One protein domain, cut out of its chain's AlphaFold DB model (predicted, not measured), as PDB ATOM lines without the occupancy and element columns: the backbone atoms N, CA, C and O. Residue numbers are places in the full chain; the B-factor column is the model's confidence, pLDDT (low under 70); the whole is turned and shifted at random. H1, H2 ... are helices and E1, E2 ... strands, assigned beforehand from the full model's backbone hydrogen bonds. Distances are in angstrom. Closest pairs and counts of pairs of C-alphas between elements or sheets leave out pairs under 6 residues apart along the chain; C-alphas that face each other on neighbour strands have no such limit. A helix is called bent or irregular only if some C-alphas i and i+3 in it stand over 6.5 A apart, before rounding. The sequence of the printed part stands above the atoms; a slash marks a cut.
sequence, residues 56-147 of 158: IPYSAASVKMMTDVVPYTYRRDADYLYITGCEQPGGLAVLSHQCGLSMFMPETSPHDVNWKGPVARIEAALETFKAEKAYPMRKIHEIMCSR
ATOM      1  N   ILE A  56     -28.166  49.521  46.995       82.50
ATOM      2  CA  ILE A  56     -27.959  49.081  45.621       82.50
ATOM      3  C   ILE A  56     -28.053  47.551  45.573       82.50
ATOM      4  O   ILE A  56     -27.254  46.877  46.238       82.50
ATOM      5  N   PRO A  57     -29.014  46.985  44.818       83.94
ATOM      6  CA  PRO A  57     -29.067  45.553  44.573       83.94
ATOM      7  C   PRO A  57     -28.084  45.143  43.472       83.94
ATOM      8  O   PRO A  57     -28.030  45.753  42.404       83.94
ATOM      9  N   TYR A  58     -27.377  44.048  43.721       87.56
ATOM     10  CA  TYR A  58     -26.538  43.327  42.774       87.56
ATOM     11  C   TYR A  58     -27.020  41.893  42.710       87.56
ATOM     12  O   TYR A  58     -27.236  41.260  43.737       87.56
ATOM     13  N   SER A  59     -27.160  41.341  41.521       88.44
ATOM     14  CA  SER A  59     -27.738  40.014  41.357       88.44
ATOM     15  C   SER A  59     -26.833  39.102  40.562       88.44
ATOM     16  O   SER A  59     -26.263  39.526  39.558       88.44
ATOM     17  N   ALA A  60     -26.784  37.837  40.958       86.69
ATOM     18  CA  ALA A  60     -26.166  36.800  40.157       86.69
ATOM     19  C   ALA A  60     -26.859  36.695  38.792       86.69
ATOM     20  O   ALA A  60     -28.064  36.933  38.660       86.69
ATOM     21  N   ALA A  61     -26.100  36.294  37.777       85.12
ATOM     22  CA  ALA A  61     -26.666  36.031  36.469       85.12
ATOM     23  C   ALA A  61     -27.684  34.878  36.543       85.12
ATOM     24  O   ALA A  61     -27.570  33.947  37.349       85.12
ATOM     25  N   SER A  62     -28.687  34.916  35.669       83.69
ATOM     26  CA  SER A  62     -29.587  33.781  35.473       83.69
ATOM     27  C   SER A  62     -28.879  32.670  34.696       83.69
ATOM     28  O   SER A  62     -28.116  32.946  33.765       83.69
ATOM     29  N   VAL A  63     -29.184  31.410  35.006       85.06
ATOM     30  CA  VAL A  63     -28.731  30.277  34.188       85.06
ATOM     31  C   VAL A  63     -29.434  30.341  32.833       85.06
ATOM     32  O   VAL A  63     -30.660  30.309  32.758       85.06
ATOM     33  N   LYS A  64     -28.655  30.459  31.755       85.69
ATOM     34  CA  LYS A  64     -29.188  30.482  30.392       85.69
ATOM     35  C   LYS A  64     -29.338  29.055  29.880       85.69
ATOM     36  O   LYS A  64     -28.376  28.295  29.908       85.69
ATOM     37  N   MET A  65     -30.512  28.719  29.363       85.25
ATOM     38  CA  MET A  65     -30.777  27.409  28.772       85.25
ATOM     39  C   MET A  65     -30.433  27.408  27.279       85.25
ATOM     40  O   MET A  65     -30.717  28.376  26.572       85.25
ATOM     41  N   MET A  66     -29.774  26.346  26.817       81.50
ATOM     42  CA  MET A  66     -29.526  26.072  25.397       81.50
ATOM     43  C   MET A  66     -30.719  25.363  24.766       81.50
ATOM     44  O   MET A  66     -31.153  25.724  23.676       81.50
ATOM     45  N   THR A  67     -31.256  24.379  25.477       87.50
ATOM     46  CA  THR A  67     -32.514  23.685  25.188       87.50
ATOM     47  C   THR A  67     -33.286  23.536  26.496       87.50
ATOM     48  O   THR A  67     -32.733  23.817  27.559       87.50
ATOM     49  N   ASP A  68     -34.533  23.063  26.455       83.38
ATOM     50  CA  ASP A  68     -35.401  22.966  27.643       83.38
ATOM     51  C   ASP A  68     -34.778  22.186  28.818       83.38
ATOM     52  O   ASP A  68     -35.116  22.427  29.974       83.38
ATOM     53  N   VAL A  69     -33.831  21.285  28.535       85.12
ATOM     54  CA  VAL A  69     -33.173  20.431  29.538       85.12
ATOM     55  C   VAL A  69     -31.662  20.659  29.665       85.12
ATOM     56  O   VAL A  69     -31.056  20.140  30.599       85.12
ATOM     57  N   VAL A  70     -31.037  21.433  28.767       86.31
ATOM     58  CA  VAL A  70     -29.577  21.634  28.760       86.31
ATOM     59  C   VAL A  70     -29.227  23.091  29.072       86.31
ATOM     60  O   VAL A  70     -29.500  23.968  28.248       86.31
ATOM     61  N   PRO A  71     -28.590  23.381  30.222       86.62
ATOM     62  CA  PRO A  71     -28.067  24.707  30.516       86.62
ATOM     63  C   PRO A  71     -26.763  24.978  29.755       86.62
ATOM     64  O   PRO A  71     -25.916  24.097  29.600       86.62
ATOM     65  N   TYR A  72     -26.566  26.224  29.329       89.44
ATOM     66  CA  TYR A  72     -25.239  26.711  28.959       89.44
ATOM     67  C   TYR A  72     -24.324  26.765  30.182       89.44
ATOM     68  O   TYR A  72     -24.777  26.815  31.330       89.44
ATOM     69  N   THR A  73     -23.016  26.832  29.928       88.12
ATOM     70  CA  THR A  73     -22.041  27.115  30.978       88.12
ATOM     71  C   THR A  73     -22.391  28.430  31.669       88.12
ATOM     72  O   THR A  73     -22.653  29.454  31.030       88.12
ATOM     73  N   TYR A  74     -22.445  28.386  33.000       87.31
ATOM     74  CA  TYR A  74     -22.861  29.534  33.786       87.31
ATOM     75  C   TYR A  74     -21.846  30.670  33.642       87.31
ATOM     76  O   TYR A  74     -20.679  30.544  34.020       87.31
ATOM     77  N   ARG A  75     -22.302  31.798  33.092       86.38
ATOM     78  CA  ARG A  75     -21.515  33.022  32.999       86.38
ATOM     79  C   ARG A  75     -21.905  33.935  34.146       86.38
ATOM     80  O   ARG A  75     -23.024  34.432  34.190       86.38
ATOM     81  N   ARG A  76     -20.953  34.152  35.045       88.19
ATOM     82  CA  ARG A  76     -21.095  35.036  36.199       88.19
ATOM     83  C   ARG A  76     -21.296  36.483  35.759       88.19
ATOM     84  O   ARG A  76     -20.689  36.921  34.779       88.19
ATOM     85  N   ASP A  77     -22.123  37.201  36.510       89.12
ATOM     86  CA  ASP A  77     -22.246  38.650  36.387       89.12
ATOM     87  C   ASP A  77     -21.021  39.331  37.015       89.12
ATOM     88  O   ASP A  77     -20.583  38.944  38.102       89.12
ATOM     89  N   ALA A  78     -20.431  40.294  36.306       89.06
ATOM     90  CA  ALA A  78     -19.169  40.906  36.711       89.06
ATOM     91  C   ALA A  78     -19.331  41.794  37.952       89.06
ATOM     92  O   ALA A  78     -18.477  41.752  38.837       89.06
ATOM     93  N   ASP A  79     -20.434  42.539  38.039       89.38
ATOM     94  CA  ASP A  79     -20.688  43.458  39.146       89.38
ATOM     95  C   ASP A  79     -20.975  42.666  40.423       89.38
ATOM     96  O   ASP A  79     -20.393  42.927  41.477       89.38
ATOM     97  N   TYR A  80     -21.803  41.624  40.316       89.75
ATOM     98  CA  TYR A  80     -22.071  40.726  41.436       89.75
ATOM     99  C   TYR A  80     -20.802  40.029  41.940       89.75
ATOM    100  O   TYR A  80     -20.549  40.004  43.148       89.75
ATOM    101  N   LEU A  81     -19.981  39.494  41.030       91.12
ATOM    102  CA  LEU A  81     -18.731  38.823  41.384       91.12
ATOM    103  C   LEU A  81     -17.737  39.783  42.047       91.12
ATOM    104  O   LEU A  81     -17.095  39.406  43.021       91.12
ATOM    105  N   TYR A  82     -17.620  41.014  41.546       92.12
ATOM    106  CA  TYR A  82     -16.692  42.005  42.088       92.12
ATOM    107  C   TYR A  82     -17.038  42.401  43.527       92.12
ATOM    108  O   TYR A  82     -16.150  42.528  44.365       92.12
ATOM    109  N   ILE A  83     -18.330  42.566  43.821       89.31
ATOM    110  CA  ILE A  83     -18.794  42.989  45.146       89.31
ATOM    111  C   ILE A  83     -18.769  41.840  46.157       89.31
ATOM    112  O   ILE A  83     -18.433  42.050  47.319       89.31
ATOM    113  N   THR A  84     -19.158  40.636  45.737       90.56
ATOM    114  CA  THR A  84     -19.432  39.528  46.667       90.56
ATOM    115  C   THR A  84     -18.388  38.421  46.650       90.56
ATOM    116  O   THR A  84     -18.336  37.624  47.580       90.56
ATOM    117  N   GLY A  85     -17.606  38.296  45.575       90.12
ATOM    118  CA  GLY A  85     -16.746  37.137  45.330       90.12
ATOM    119  C   GLY A  85     -17.507  35.837  45.032       90.12
ATOM    120  O   GLY A  85     -16.882  34.792  44.871       90.12
ATOM    121  N   CYS A  86     -18.842  35.865  44.953       88.88
ATOM    122  CA  CYS A  86     -19.653  34.673  44.738       88.88
ATOM    123  C   CYS A  86     -19.754  34.291  43.262       88.88
ATOM    124  O   CYS A  86     -20.176  35.073  42.411       88.88
ATOM    125  N   GLU A  87     -19.467  33.023  42.986       88.38
ATOM    126  CA  GLU A  87     -19.489  32.454  41.638       88.38
ATOM    127  C   GLU A  87     -20.761  31.664  41.309       88.38
ATOM    128  O   GLU A  87     -20.894  31.150  40.200       88.38
ATOM    129  N   GLN A  88     -21.699  31.565  42.249       87.75
ATOM    130  CA  GLN A  88     -22.892  30.736  42.110       87.75
ATOM    131  C   GLN A  88     -24.076  31.464  41.447       87.75
ATOM    132  O   GLN A  88     -24.222  32.681  41.607       87.75
ATOM    133  N   PRO A  89     -24.939  30.740  40.712       87.94
ATOM    134  CA  PRO A  89     -26.177  31.289  40.170       87.94
ATOM    135  C   PRO A  89     -27.224  31.543  41.254       87.94
ATOM    136  O   PRO A  89     -27.238  30.890  42.297       87.94
ATOM    137  N   GLY A  90     -28.144  32.466  40.968       84.31
ATOM    138  CA  GLY A  90     -29.340  32.677  41.785       84.31
ATOM    139  C   GLY A  90     -29.083  33.266  43.173       84.31
ATOM    140  O   GLY A  90     -29.918  33.089  44.048       84.31
ATOM    141  N   GLY A  91     -27.949  33.936  43.390       86.69
ATOM    142  CA  GLY A  91     -27.707  34.772  44.567       86.69
ATOM    143  C   GLY A  91     -28.126  36.228  44.339       86.69
ATOM    144  O   GLY A  91     -28.115  36.722  43.211       86.69
ATOM    145  N   LEU A  92     -28.476  36.931  45.413       88.56
ATOM    146  CA  LEU A  92     -28.728  38.372  45.398       88.56
ATOM    147  C   LEU A  92     -27.919  39.017  46.520       88.56
ATOM    148  O   LEU A  92     -27.865  38.508  47.631       88.56
ATOM    149  N   ALA A  93     -27.299  40.148  46.240       89.12
ATOM    150  CA  ALA A  93     -26.573  40.941  47.206       89.12
ATOM    151  C   ALA A  93     -27.137  42.350  47.245       89.12
ATOM    152  O   ALA A  93     -27.605  42.908  46.256       89.12
ATOM    153  N   VAL A  94     -27.107  42.914  48.434       87.50
ATOM    154  CA  VAL A  94     -27.689  44.199  48.754       87.50
ATOM    155  C   VAL A  94     -26.623  44.973  49.496       87.50
ATOM    156  O   VAL A  94     -26.220  44.578  50.588       87.50
ATOM    157  N   LEU A  95     -26.165  46.067  48.894       85.56
ATOM    158  CA  LEU A  95     -25.224  46.973  49.531       85.56
ATOM    159  C   LEU A  95     -25.984  48.193  50.041       85.56
ATOM    160  O   LEU A  95     -26.517  48.980  49.257       85.56
ATOM    161  N   SER A  96     -26.052  48.351  51.360       83.56
ATOM    162  CA  SER A  96     -26.661  49.515  52.004       83.56
ATOM    163  C   SER A  96     -25.654  50.201  52.912       83.56
ATOM    164  O   SER A  96     -24.831  49.550  53.549       83.56
ATOM    165  N   HIS A  97     -25.756  51.523  53.034       77.44
ATOM    166  CA  HIS A  97     -24.911  52.272  53.960       77.44
ATOM    167  C   HIS A  97     -25.170  51.903  55.434       77.44
ATOM    168  O   HIS A  97     -24.264  51.991  56.252       77.44
ATOM    169  N   GLN A  98     -26.391  51.470  55.775       76.06
ATOM    170  CA  GLN A  98     -26.796  51.191  57.162       76.06
ATOM    171  C   GLN A  98     -26.612  49.732  57.601       76.06
ATOM    172  O   GLN A  98     -26.605  49.455  58.795       76.06
ATOM    173  N   CYS A  99     -26.581  48.787  56.662       71.06
ATOM    174  CA  CYS A  99     -26.565  47.342  56.946       71.06
ATOM    175  C   CYS A  99     -25.431  46.609  56.214       71.06
ATOM    176  O   CYS A  99     -25.474  45.382  56.114       71.06
ATOM    177  N   GLY A 100     -24.498  47.371  55.634       85.94
ATOM    178  CA  GLY A 100     -23.366  46.856  54.878       85.94
ATOM    179  C   GLY A 100     -23.777  45.945  53.726       85.94
ATOM    180  O   GLY A 100     -24.778  46.182  53.039       85.94
ATOM    181  N   LEU A 101     -22.966  44.910  53.507       88.44
ATOM    182  CA  LEU A 101     -23.203  43.872  52.510       88.44
ATOM    183  C   LEU A 101     -24.125  42.795  53.094       88.44
ATOM    184  O   LEU A 101     -23.723  42.017  53.960       88.44
ATOM    185  N   SER A 102     -25.353  42.737  52.585       90.06
ATOM    186  CA  SER A 102     -26.335  41.702  52.909       90.06
ATOM    187  C   SER A 102     -26.510  40.749  51.732       90.06
ATOM    188  O   SER A 102     -26.814  41.184  50.621       90.06
ATOM    189  N   MET A 103     -26.338  39.449  51.961       90.69
ATOM    190  CA  MET A 103     -26.449  38.431  50.916       90.69
ATOM    191  C   MET A 103     -27.682  37.553  51.098       90.69
ATOM    192  O   MET A 103     -28.016  37.126  52.199       90.69
ATOM    193  N   PHE A 104     -28.325  37.234  49.987       90.31
ATOM    194  CA  PHE A 104     -29.438  36.312  49.893       90.31
ATOM    195  C   PHE A 104     -28.992  35.111  49.075       90.31
ATOM    196  O   PHE A 104     -28.692  35.229  47.884       90.31
ATOM    197  N   MET A 105     -28.938  33.957  49.732       90.50
ATOM    198  CA  MET A 105     -28.456  32.721  49.129       90.50
ATOM    199  C   MET A 105     -29.616  31.799  48.751       90.50
ATOM    200  O   MET A 105     -30.600  31.710  49.500       90.50
ATOM    201  N   PRO A 106     -29.525  31.103  47.605       86.12
ATOM    202  CA  PRO A 106     -30.506  30.100  47.228       86.12
ATOM    203  C   PRO A 106     -30.478  28.922  48.209       86.12
ATOM    204  O   PRO A 106     -29.429  28.513  48.711       86.12
ATOM    205  N   GLU A 107     -31.656  28.372  48.494       83.06
ATOM    206  CA  GLU A 107     -31.787  27.139  49.265       83.06
ATOM    207  C   GLU A 107     -31.746  25.948  48.305       83.06
ATOM    208  O   GLU A 107     -32.607  25.827  47.434       83.06
ATOM    209  N   THR A 108     -30.762  25.065  48.469       78.50
ATOM    210  CA  THR A 108     -30.598  23.877  47.619       78.50
ATOM    211  C   THR A 108     -31.091  22.626  48.342       78.50
ATOM    212  O   THR A 108     -30.823  22.449  49.534       78.50
ATOM    213  N   SER A 109     -31.807  21.749  47.630       78.00
ATOM    214  CA  SER A 109     -32.229  20.450  48.162       78.00
ATOM    215  C   SER A 109     -31.041  19.474  48.227       78.00
ATOM    216  O   SER A 109     -30.138  19.556  47.393       78.00
ATOM    217  N   PRO A 110     -31.011  18.517  49.173       76.69
ATOM    218  CA  PRO A 110     -29.913  17.548  49.261       76.69
ATOM    219  C   PRO A 110     -29.777  16.699  47.990       76.69
ATOM    220  O   PRO A 110     -28.672  16.313  47.621       76.69
ATOM    221  N   HIS A 111     -30.884  16.465  47.282       78.25
ATOM    222  CA  HIS A 111     -30.864  15.781  45.995       78.25
ATOM    223  C   HIS A 111     -30.115  16.605  44.936       78.25
ATOM    224  O   HIS A 111     -29.263  16.068  44.237       78.25
ATOM    225  N   ASP A 112     -30.365  17.915  44.852       78.12
ATOM    226  CA  ASP A 112     -29.694  18.795  43.885       78.12
ATOM    227  C   ASP A 112     -28.186  18.915  44.126       78.12
ATOM    228  O   ASP A 112     -27.434  19.043  43.163       78.12
ATOM    229  N   VAL A 113     -27.735  18.848  45.385       81.81
ATOM    230  CA  VAL A 113     -26.304  18.921  45.732       81.81
ATOM    231  C   VAL A 113     -25.524  17.752  45.130       81.81
ATOM    232  O   VAL A 113     -24.418  17.951  44.634       81.81
ATOM    233  N   ASN A 114     -26.107  16.550  45.100       84.75
ATOM    234  CA  ASN A 114     -25.449  15.390  44.493       84.75
ATOM    235  C   ASN A 114     -25.218  15.562  42.986       84.75
ATOM    236  O   ASN A 114     -24.234  15.054  42.460       84.75
ATOM    237  N   TRP A 115     -26.112  16.273  42.296       80.69
ATOM    238  CA  TRP A 115     -26.052  16.431  40.841       80.69
ATOM    239  C   TRP A 115     -25.318  17.698  40.399       80.69
ATOM    240  O   TRP A 115     -24.575  17.673  39.421       80.69
ATOM    241  N   LYS A 116     -25.538  18.817  41.094       75.44
ATOM    242  CA  LYS A 116     -24.999  20.141  40.738       75.44
ATOM    243  C   LYS A 116     -23.726  20.493  41.506       75.44
ATOM    244  O   LYS A 116     -23.078  21.483  41.176       75.44
ATOM    245  N   GLY A 117     -23.370  19.686  42.500       83.56
ATOM    246  CA  GLY A 117     -22.255  19.935  43.398       83.56
ATOM    247  C   GLY A 117     -22.629  20.820  44.593       83.56
ATOM    248  O   GLY A 117     -23.784  21.234  44.753       83.56
ATOM    249  N   PRO A 118     -21.650  21.100  45.467       80.75
ATOM    250  CA  PRO A 118     -21.854  21.924  46.649       80.75
ATOM    251  C   PRO A 118     -22.193  23.368  46.257       80.75
ATOM    252  O   PRO A 118     -21.482  24.006  45.484       80.75
ATOM    253  N   VAL A 119     -23.283  23.889  46.822       84.25
ATOM    254  CA  VAL A 119     -23.747  25.273  46.638       84.25
ATOM    255  C   VAL A 119     -23.468  26.050  47.921       84.25
ATOM    256  O   VAL A 119     -23.698  25.533  49.017       84.25
ATOM    257  N   ALA A 120     -22.981  27.285  47.806       84.25
ATOM    258  CA  ALA A 120     -22.700  28.115  48.967       84.25
ATOM    259  C   ALA A 120     -24.008  28.553  49.642       84.25
ATOM    260  O   ALA A 120     -24.877  29.187  49.040       84.25
ATOM    261  N   ARG A 121     -24.132  28.198  50.921       86.50
ATOM    262  CA  ARG A 121     -25.299  28.499  51.758       86.50
ATOM    263  C   ARG A 121     -25.063  29.767  52.580       86.50
ATOM    264  O   ARG A 121     -24.060  30.461  52.433       86.50
ATOM    265  N   ILE A 122     -26.008  30.051  53.470       89.94
ATOM    266  CA  ILE A 122     -25.971  31.177  54.412       89.94
ATOM    267  C   ILE A 122     -24.682  31.157  55.252       89.94
ATOM    268  O   ILE A 122     -24.074  32.199  55.456       89.94
ATOM    269  N   GLU A 123     -24.231  29.979  55.683       89.00
ATOM    270  CA  GLU A 123     -22.994  29.809  56.462       89.00
ATOM    271  C   GLU A 123     -21.762  30.294  55.679       89.00
ATOM    272  O   GLU A 123     -21.007  31.140  56.153       89.00
ATOM    273  N   ALA A 124     -21.631  29.871  54.417       87.19
ATOM    274  CA  ALA A 124     -20.549  30.310  53.535       87.19
ATOM    275  C   ALA A 124     -20.602  31.823  53.240       87.19
ATOM    276  O   ALA A 124     -19.557  32.463  53.122       87.19
ATOM    277  N   ALA A 125     -21.802  32.412  53.159       88.44
ATOM    278  CA  ALA A 125     -21.998  33.863  53.031       88.44
ATOM    279  C   ALA A 125     -21.340  34.651  54.170       88.44
ATOM    280  O   ALA A 125     -20.697  35.671  53.924       88.44
ATOM    281  N   LEU A 126     -21.467  34.161  55.401       90.31
ATOM    282  CA  LEU A 126     -20.914  34.818  56.581       90.31
ATOM    283  C   LEU A 126     -19.413  34.541  56.727       90.31
ATOM    284  O   LEU A 126     -18.633  35.469  56.922       90.31
ATOM    285  N   GLU A 127     -18.994  33.282  56.594       89.75
ATOM    286  CA  GLU A 127     -17.611  32.878  56.879       89.75
ATOM    287  C   GLU A 127     -16.645  33.171  55.727       89.75
ATOM    288  O   GLU A 127     -15.548  33.686  55.941       89.75
ATOM    289  N   THR A 128     -17.041  32.847  54.492       88.12
ATOM    290  CA  THR A 128     -16.161  32.934  53.314       88.12
ATOM    291  C   THR A 128     -16.277  34.292  52.635       88.12
ATOM    292  O   THR A 128     -15.267  34.929  52.338       88.12
ATOM    293  N   PHE A 129     -17.508  34.758  52.414       87.56
ATOM    294  CA  PHE A 129     -17.769  36.013  51.701       87.56
ATOM    295  C   PHE A 129     -17.798  37.239  52.621       87.56
ATOM    296  O   PHE A 129     -17.878  38.365  52.135       87.56
ATOM    297  N   LYS A 130     -17.685  37.031  53.944       88.19
ATOM    298  CA  LYS A 130     -17.659  38.089  54.967       88.19
ATOM    299  C   LYS A 130     -18.836  39.061  54.846       88.19
ATOM    300  O   LYS A 130     -18.689  40.259  55.089       88.19
ATOM    301  N   ALA A 131     -20.002  38.548  54.456       89.62
ATOM    302  CA  ALA A 131     -21.226  39.330  54.470       89.62
ATOM    303  C   ALA A 131     -21.578  39.701  55.916       89.62
ATOM    304  O   ALA A 131     -21.443  38.882  56.824       89.62
ATOM    305  N   GLU A 132     -22.065  40.921  56.133       90.75
ATOM    306  CA  GLU A 132     -22.498  41.359  57.464       90.75
ATOM    307  C   GLU A 132     -23.764  40.605  57.886       90.75
ATOM    308  O   GLU A 132     -23.939  40.230  59.046       90.75
ATOM    309  N   LYS A 133     -24.652  40.366  56.916       90.00
ATOM    310  CA  LYS A 133     -25.891  39.616  57.106       90.00
ATOM    311  C   LYS A 133     -26.113  38.673  55.939       90.00
ATOM    312  O   LYS A 133     -25.886  39.026  54.783       90.00
ATOM    313  N   ALA A 134     -26.609  37.483  56.244       91.69
ATOM    314  CA  ALA A 134     -26.950  36.488  55.246       91.69
ATOM    315  C   ALA A 134     -28.341  35.922  55.509       91.69
ATOM    316  O   ALA A 134     -28.703  35.609  56.644       91.69
ATOM    317  N   TYR A 135     -29.117  35.779  54.443       90.44
ATOM    318  CA  TYR A 135     -30.495  35.320  54.495       90.44
ATOM    319  C   TYR A 135     -30.765  34.294  53.392       90.44
ATOM    320  O   TYR A 135     -30.094  34.286  52.360       90.44
ATOM    321  N   PRO A 136     -31.760  33.417  53.572       90.06
ATOM    322  CA  PRO A 136     -32.257  32.607  52.475       90.06
ATOM    323  C   PRO A 136     -33.066  33.445  51.480       90.06
ATOM    324  O   PRO A 136     -33.769  34.383  51.863       90.06
ATOM    325  N   MET A 137     -33.053  33.032  50.213       84.44
ATOM    326  CA  MET A 137     -33.819  33.640  49.114       84.44
ATOM    327  C   MET A 137     -35.317  33.793  49.434       84.44
ATOM    328  O   MET A 137     -35.937  34.788  49.069       84.44
ATOM    329  N   ARG A 138     -35.902  32.847  50.182       83.94
ATOM    330  CA  ARG A 138     -37.325  32.874  50.572       83.94
ATOM    331  C   ARG A 138     -37.689  34.088  51.431       83.94
ATOM    332  O   ARG A 138     -38.820  34.557  51.374       83.94
ATOM    333  N   LYS A 139     -36.730  34.618  52.197       83.50
ATOM    334  CA  LYS A 139     -36.931  35.779  53.075       83.50
ATOM    335  C   LYS A 139     -36.757  37.119  52.366       83.50
ATOM    336  O   LYS A 139     -36.905  38.147  53.015       83.50
ATOM    337  N   ILE A 140     -36.477  37.148  51.058       79.94
ATOM    338  CA  ILE A 140     -36.350  38.414  50.318       79.94
ATOM    339  C   ILE A 140     -37.626  39.236  50.444       79.94
ATOM    340  O   ILE A 140     -37.553  40.379  50.878       79.94
ATOM    341  N   HIS A 141     -38.794  38.670  50.130       74.25
ATOM    342  CA  HIS A 141     -40.047  39.422  50.222       74.25
ATOM    343  C   HIS A 141     -40.317  39.899  51.647       74.25
ATOM    344  O   HIS A 141     -40.708  41.042  51.833       74.25
ATOM    345  N   GLU A 142     -40.044  39.069  52.651       78.12
ATOM    346  CA  GLU A 142     -40.208  39.450  54.051       78.12
ATOM    347  C   GLU A 142     -39.277  40.606  54.427       78.12
ATOM    348  O   GLU A 142     -39.731  41.614  54.939       78.12
ATOM    349  N   ILE A 143     -37.984  40.535  54.125       77.44
ATOM    350  CA  ILE A 143     -37.008  41.557  54.534       77.44
ATOM    351  C   ILE A 143     -37.177  42.849  53.728       77.44
ATOM    352  O   ILE A 143     -37.065  43.945  54.275       77.44
ATOM    353  N   MET A 144     -37.497  42.729  52.439       67.62
ATOM    354  CA  MET A 144     -37.715  43.869  51.551       67.62
ATOM    355  C   MET A 144     -39.053  44.558  51.824       67.62
ATOM    356  O   MET A 144     -39.141  45.779  51.722       67.62
ATOM    357  N   CYS A 145     -40.093  43.793  52.168       63.56
ATOM    358  CA  CYS A 145     -41.450  44.295  52.380       63.56
ATOM    359  C   CYS A 145     -41.790  44.535  53.857       63.56
ATOM    360  O   CYS A 145     -42.780  45.201  54.109       63.56
ATOM    361  N   SER A 146     -40.997  44.055  54.826       56.84
ATOM    362  CA  SER A 146     -41.193  44.308  56.274       56.84
ATOM    363  C   SER A 146     -40.749  45.697  56.724       56.84
ATOM    364  O   SER A 146     -41.047  46.098  57.847       56.84
ATOM    365  N   ARG A 147     -40.119  46.475  55.836       49.50
ATOM    366  CA  ARG A 147     -39.928  47.916  56.027       49.50
ATOM    367  C   ARG A 147     -40.791  48.770  55.094       49.50
ATOM    368  O   ARG A 147     -40.240  49.569  54.339       49.50
TER     369      ARG A 147
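This is residues 56 to 147 of the 158 residues of the protein "AMP_N domain-containing protein" of Acer yangbiense (UniProt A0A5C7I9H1). A small twisted sheet of four strands, E1, E3, E4 and E5, has two short helices, H1 and H3, over one face, while two separate loops holding E2 and H2 reach beyond one end of it. H4 grazes the sheet. The 92 printed residues hold E1 E2 H1 E3 E4 H2 H3 E5 H4; the sheet's order is E1, E3, E4, E5, mixed. The class is mixed, and the whole is compact, with a radius of gyration of the C-alphas of 13.7 A and spans of 42 by 27 by 27 A.

E1, residues 56 to 59, begins at C-alpha 56 (-27.959, 49.081, 45.621). E2 is residues 65 to 67, H1 78 to 84, E3 92 to 96, 13.1 A long, and E4 100 to 105, 16.1 A. H2 is residues 110 to 116, H3 122 to 127 and E5 133 to 136. H4, residues 137 to 145, 13.5 A, ends at C-alpha 145 (-41.450, 44.295, 52.380); it is irregular, C-alphas 138 and 141 being 7.1 A apart.

E1 and E3 are antiparallel, N 58 to O 93 being 2.8 A. E3 and E4 form a hairpin, N 94 to O 102 2.8 A. E4 and E5 are parallel, N 135 to O 103 2.8 A; with H2 and H3 between, they make a strand-helix-strand unit with a right-handed crossover. In two layers, helices on one face of a sheet, H1 runs across the strands at a height of 8.8 A, and H3 along them at 8.2 A. The closest C-alphas of H1 and E1 are Tyr 58 and Tyr 80, 5.3 A; of H3 and E5, Ile 122 and Ala 134, 5.5 A. H2 is not on the sheet. H1 and H3 have every O i to N i+4 pair within hydrogen-bond range, H4 3 of 5, H2 1 of 3 with 2 of 4 O i to N i+3 pairs.

The C-alphas farthest apart, Thr 67 and Gln 98, are 42.6 A apart. The printed part has no cut and no long link. Residues 144 to 147 are under pLDDT 70.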